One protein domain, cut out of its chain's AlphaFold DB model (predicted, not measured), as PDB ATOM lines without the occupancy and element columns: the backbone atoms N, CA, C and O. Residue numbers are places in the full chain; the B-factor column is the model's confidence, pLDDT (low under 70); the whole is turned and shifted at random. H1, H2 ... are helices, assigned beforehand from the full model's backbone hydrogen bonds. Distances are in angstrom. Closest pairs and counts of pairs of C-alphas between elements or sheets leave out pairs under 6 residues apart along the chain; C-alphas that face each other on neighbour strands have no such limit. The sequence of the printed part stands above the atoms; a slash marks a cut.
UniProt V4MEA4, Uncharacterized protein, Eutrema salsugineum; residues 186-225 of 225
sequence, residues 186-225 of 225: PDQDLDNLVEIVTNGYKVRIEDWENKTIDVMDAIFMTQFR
ATOM      1  N   PRO A 186      -6.515  10.122  61.077       48.09
ATOM      2  CA  PRO A 186      -6.661  10.326  59.645       48.09
ATOM      3  C   PRO A 186      -7.464   9.157  59.080       48.09
ATOM      4  O   PRO A 186      -7.079   7.995  59.242       48.09
ATOM      5  N   ASP A 187      -8.615   9.480  58.495       61.78
ATOM      6  CA  ASP A 187      -9.462   8.506  57.834       61.78
ATOM      7  C   ASP A 187      -8.664   7.925  56.663       61.78
ATOM      8  O   ASP A 187      -8.449   8.570  55.635       61.78
ATOM      9  N   GLN A 188      -8.176   6.700  56.860       65.50
ATOM     10  CA  GLN A 188      -7.390   5.972  55.875       65.50
ATOM     11  C   GLN A 188      -8.174   5.834  54.561       65.50
ATOM     12  O   GLN A 188      -7.567   5.846  53.491       65.50
ATOM     13  N   ASP A 189      -9.506   5.745  54.618       64.56
ATOM     14  CA  ASP A 189     -10.350   5.642  53.430       64.56
ATOM     15  C   ASP A 189     -10.425   6.980  52.687       64.56
ATOM     16  O   ASP A 189     -10.372   6.999  51.453       64.56
ATOM     17  N   LEU A 190     -10.438   8.104  53.410       66.06
ATOM     18  CA  LEU A 190     -10.338   9.441  52.821       66.06
ATOM     19  C   LEU A 190      -8.967   9.673  52.173       66.06
ATOM     20  O   LEU A 190      -8.906  10.146  51.036       66.06
ATOM     21  N   ASP A 191      -7.877   9.296  52.845       75.19
ATOM     22  CA  ASP A 191      -6.519   9.391  52.297       75.19
ATOM     23  C   ASP A 191      -6.373   8.553  51.016       75.19
ATOM     24  O   ASP A 191      -5.839   9.024  50.006       75.19
ATOM     25  N   ASN A 192      -6.931   7.339  51.009       76.19
ATOM     26  CA  ASN A 192      -6.937   6.468  49.837       76.19
ATOM     27  C   ASN A 192      -7.787   7.046  48.686       76.19
ATOM     28  O   ASN A 192      -7.404   6.950  47.515       76.19
ATOM     29  N   LEU A 193      -8.932   7.669  48.991       73.62
ATOM     30  CA  LEU A 193      -9.773   8.351  47.999       73.62
ATOM     31  C   LEU A 193      -9.050   9.553  47.379       73.62
ATOM     32  O   LEU A 193      -9.086   9.742  46.159       73.62
ATOM     33  N   VAL A 194      -8.362  10.348  48.199       75.62
ATOM     34  CA  VAL A 194      -7.535  11.469  47.733       75.62
ATOM     35  C   VAL A 194      -6.408  10.964  46.832       75.62
ATOM     36  O   VAL A 194      -6.162  11.563  45.779       75.62
ATOM     37  N   GLU A 195      -5.765   9.845  47.179       80.81
ATOM     38  CA  GLU A 195      -4.716   9.229  46.365       80.81
ATOM     39  C   GLU A 195      -5.232   8.826  44.974       80.81
ATOM     40  O   GLU A 195      -4.663   9.249  43.962       80.81
ATOM     41  N   ILE A 196      -6.333   8.071  44.880       82.44
ATOM     42  CA  ILE A 196      -6.841   7.611  43.573       82.44
ATOM     43  C   ILE A 196      -7.330   8.767  42.695       82.44
ATOM     44  O   ILE A 196      -7.111   8.753  41.481       82.44
ATOM     45  N   VAL A 197      -7.947   9.797  43.287       79.88
ATOM     46  CA  VAL A 197      -8.390  10.993  42.555       79.88
ATOM     47  C   VAL A 197      -7.182  11.776  42.042       79.88
ATOM     48  O   VAL A 197      -7.161  12.178  40.877       79.88
ATOM     49  N   THR A 198      -6.148  11.936  42.871       80.19
ATOM     50  CA  THR A 198      -4.895  12.607  42.486       80.19
ATOM     51  C   THR A 198      -4.175  11.847  41.373       80.19
ATOM     52  O   THR A 198      -3.657  12.463  40.439       80.19
ATOM     53  N   ASN A 199      -4.228  10.515  41.399       83.56
ATOM     54  CA  ASN A 199      -3.672   9.658  40.353       83.56
ATOM     55  C   ASN A 199      -4.562   9.580  39.089       83.56
ATOM     56  O   ASN A 199      -4.263   8.846  38.145       83.56
ATOM     57  N   GLY A 200      -5.640  10.368  39.021       81.75
ATOM     58  CA  GLY A 200      -6.449  10.545  37.817       81.75
ATOM     59  C   GLY A 200      -7.496   9.457  37.588       81.75
ATOM     60  O   GLY A 200      -7.930   9.260  36.442       81.75
ATOM     61  N   TYR A 201      -7.906   8.756  38.648       83.31
ATOM     62  CA  TYR A 201      -9.031   7.831  38.593       83.31
ATOM     63  C   TYR A 201     -10.309   8.571  38.189       83.31
ATOM     64  O   TYR A 201     -10.601   9.674  38.655       83.31
ATOM     65  N   LYS A 202     -11.087   7.957  37.297       86.25
ATOM     66  CA  LYS A 202     -12.402   8.450  36.887       86.25
ATOM     67  C   LYS A 202     -13.424   7.385  37.236       86.25
ATOM     68  O   LYS A 202     -13.292   6.259  36.767       86.25
ATOM     69  N   VAL A 203     -14.432   7.779  38.010       82.75
ATOM     70  CA  VAL A 203     -15.558   6.923  38.406       82.75
ATOM     71  C   VAL A 203     -16.168   6.271  37.163       82.75
ATOM     72  O   VAL A 203     -16.526   6.975  36.209       82.75
ATOM     73  N   ARG A 204     -16.256   4.935  37.145       82.44
ATOM     74  CA  ARG A 204     -16.897   4.187  36.056       82.44
ATOM     75  C   ARG A 204     -18.402   4.136  36.288       82.44
ATOM     76  O   ARG A 204     -18.898   4.356  37.390       82.44
ATOM     77  N   ILE A 205     -19.140   3.806  35.231       76.06
ATOM     78  CA  ILE A 205     -20.596   3.641  35.313       76.06
ATOM     79  C   ILE A 205     -20.991   2.540  36.311       76.06
ATOM     80  O   ILE A 205     -21.954   2.702  37.045       76.06
ATOM     81  N   GLU A 206     -20.191   1.478  36.402       79.06
ATOM     82  CA  GLU A 206     -20.383   0.356  37.327       79.06
ATOM     83  C   GLU A 206     -20.205   0.782  38.791       79.06
ATOM     84  O   GLU A 206     -21.011   0.415  39.644       79.06
ATOM     85  N   ASP A 207     -19.189   1.603  39.081       81.88
ATOM     86  CA  ASP A 207     -18.946   2.123  40.434       81.88
ATOM     87  C   ASP A 207     -20.091   3.063  40.860       81.88
ATOM     88  O   ASP A 207     -20.546   3.051  42.006       81.88
ATOM     89  N   TRP A 208     -20.617   3.844  39.908       65.12
ATOM     90  CA  TRP A 208     -21.772   4.719  40.119       65.12
ATOM     91  C   TRP A 208     -23.066   3.937  40.380       65.12
ATOM     92  O   TRP A 208     -23.791   4.241  41.329       65.12
ATOM     93  N   GLU A 209     -23.359   2.918  39.567       65.94
ATOM     94  CA  GLU A 209     -24.555   2.078  39.715       65.94
ATOM     95  C   GLU A 209     -24.541   1.287  41.030       65.94
ATOM     96  O   GLU A 209     -25.574   1.175  41.697       65.94
ATOM     97  N   ASN A 210     -23.365   0.814  41.451       77.19
ATOM     98  CA  ASN A 210     -23.183   0.071  42.698       77.19
ATOM     99  C   ASN A 210     -22.975   0.967  43.926       77.19
ATOM    100  O   ASN A 210     -22.892   0.449  45.042       77.19
ATOM    101  N   LYS A 211     -22.885   2.292  43.739       76.50
ATOM    102  CA  LYS A 211     -22.629   3.298  44.788       76.50
ATOM    103  C   LYS A 211     -21.408   2.978  45.663       76.50
ATOM    104  O   LYS A 211     -21.375   3.340  46.835       76.50
ATOM    105  N   THR A 212     -20.434   2.261  45.114       79.00
ATOM    106  CA  THR A 212     -19.241   1.782  45.820       79.00
ATOM    107  C   THR A 212     -18.060   1.790  44.856       79.00
ATOM    108  O   THR A 212     -18.224   1.510  43.672       79.00
ATOM    109  N   ILE A 213     -16.874   2.141  45.358       81.12
ATOM    110  CA  ILE A 213     -15.622   2.142  44.593       81.12
ATOM    111  C   ILE A 213     -14.693   1.121  45.245       81.12
ATOM    112  O   ILE A 213     -14.433   1.201  46.445       81.12
ATOM    113  N   ASP A 214     -14.178   0.175  44.461       83.19
ATOM    114  CA  ASP A 214     -13.087  -0.690  44.911       83.19
ATOM    115  C   ASP A 214     -11.774   0.100  44.852       83.19
ATOM    116  O   ASP A 214     -11.206   0.343  43.783       83.19
ATOM    117  N   VAL A 215     -11.316   0.536  46.023       79.75
ATOM    118  CA  VAL A 215     -10.113   1.357  46.188       79.75
ATOM    119  C   VAL A 215      -8.864   0.639  45.663       79.75
ATOM    120  O   VAL A 215      -8.020   1.273  45.031       79.75
ATOM    121  N   MET A 216      -8.746  -0.678  45.846       80.62
ATOM    122  CA  MET A 216      -7.561  -1.431  45.412       80.62
ATOM    123  C   MET A 216      -7.514  -1.561  43.887       80.62
ATOM    124  O   MET A 216      -6.449  -1.396  43.286       80.62
ATOM    125  N   ASP A 217      -8.666  -1.800  43.255       81.31
ATOM    126  CA  ASP A 217      -8.797  -1.791  41.794       81.31
ATOM    127  C   ASP A 217      -8.500  -0.393  41.221       81.31
ATOM    128  O   ASP A 217      -7.737  -0.249  40.263       81.31
ATOM    129  N   ALA A 218      -9.016   0.665  41.856       80.81
ATOM    130  CA  ALA A 218      -8.791   2.051  41.446       80.81
ATOM    131  C   ALA A 218      -7.314   2.487  41.548       80.81
ATOM    132  O   ALA A 218      -6.796   3.141  40.632       80.81
ATOM    133  N   ILE A 219      -6.608   2.086  42.611       79.81
ATOM    134  CA  ILE A 219      -5.157   2.301  42.759       79.81
ATOM    135  C   ILE A 219      -4.398   1.552  41.656       79.81
ATOM    136  O   ILE A 219      -3.538   2.130  40.986       79.81
ATOM    137  N   PHE A 220      -4.742   0.287  41.397       80.06
ATOM    138  CA  PHE A 220      -4.084  -0.509  40.357       80.06
ATOM    139  C   PHE A 220      -4.264   0.101  38.957       80.06
ATOM    140  O   PHE A 220      -3.314   0.177  38.176       80.06
ATOM    141  N   MET A 221      -5.460   0.599  38.644       75.25
ATOM    142  CA  MET A 221      -5.753   1.223  37.349       75.25
ATOM    143  C   MET A 221      -5.030   2.552  37.120       75.25
ATOM    144  O   MET A 221      -4.841   2.954  35.969       75.25
ATOM    145  N   THR A 222      -4.642   3.243  38.189       77.19
ATOM    146  CA  THR A 222      -3.989   4.550  38.098       77.19
ATOM    147  C   THR A 222      -2.463   4.481  38.170       77.19
ATOM    148  O   THR A 222      -1.806   5.315  37.555       77.19
ATOM    149  N   GLN A 223      -1.881   3.462  38.814       67.88
ATOM    150  CA  GLN A 223      -0.421   3.279  38.886       67.88
ATOM    151  C   GLN A 223       0.223   2.720  37.602       67.88
ATOM    152  O   GLN A 223       1.424   2.896  37.401       67.88
ATOM    153  N   PHE A 224      -0.540   2.061  36.723       59.75
ATOM    154  CA  PHE A 224      -0.022   1.434  35.493       59.75
ATOM    155  C   PHE A 224      -0.424   2.159  34.198       59.75
ATOM    156  O   PHE A 224      -0.457   1.543  33.128       59.75
ATOM    157  N   ARG A 225      -0.740   3.453  34.289       52.91
ATOM    158  CA  ARG A 225      -1.154   4.272  33.146       52.91
ATOM    159  C   ARG A 225      -0.021   5.091  32.537       52.91
ATOM    160  O   ARG A 225       0.835   5.587  33.298       52.91
TER     161      ARG A 225
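Overview. This is residues 186 to 225 of the 225 residues of an uncharacterized protein of Eutrema salsugineum (UniProt V4MEA4). Two helices, H1 and H3, pack side by side at a shallow tilt and run the same way, and between them in the chain a loop reaches out to one side with the short helix H2 at its far end. H2 touches neither of the two helices, and residues 205 to 211, which include H2, stick out from the H1 and H3 pair. The printed part has 40 residues with three named helices, in the order H1, H2, H3 along the chain, and no named strand; the class is all helix. The whole is compact, with a radius of gyration of the C-alphas of 10.0 A, and its outline is flat, with spans of 28 by 25 by 13 A.

Along the chain. The printed part begins at Pro 186, whose C-alpha is at (-6.661, 10.326, 59.645). H1, residues 188 to 198, is the longest helix with 11 residues; it begins at C-alpha 188, at (-7.390, 5.972, 55.875), and measures 15.1 A from first to last C-alpha. H2, residues 205 to 209, has 5 residues and measures 6.1 A, with C-alpha 205 at (-20.596, 3.641, 35.313). H3, residues 215 to 223, has 9 residues and measures 12.3 A; it ends at C-alpha 223, at (-0.421, 3.279, 38.886).

Arrangement. H1 and H3 touch, with 7 pairs of C-alphas within 8 A. Their closest C-alphas are those of Ile 196 and Ile 219, 5.6 A apart. Their lines stand at a shallow tilt of 31 degrees, and they run the same way; their centres are 10.6 A apart. H2 is apart from H1, with no C-alpha of the one within 8 A of the other. H2 is also apart from H3, again with no C-alpha of the one within 8 A of the other. Residues 205 to 211, of which 205 to 209 belong to H2, stand free, with no C-alpha 8 or more residues away along the chain within 10 A. In H1, H2 and H3 every pair of backbone O of residue i and N of residue i+4 is within hydrogen-bond range.

Size, cuts and confidence. The two C-alphas farthest apart are those of Pro 186 and Ile 205, at 28.8 A, and the first and last printed C-alphas, of Pro 186 and Arg 225, are 27.7 A apart. The printed part has no cut, and Arg 225 is the chain's last residue. The link from H1 to H2 is short, with 6 residues between them, and the link from H2 to H3 is tight, with 5. The mean pLDDT of the printed part is 75.3, and 10 residues are under 70, namely residues 186 to 190, 208 to 209 and 223 to 225.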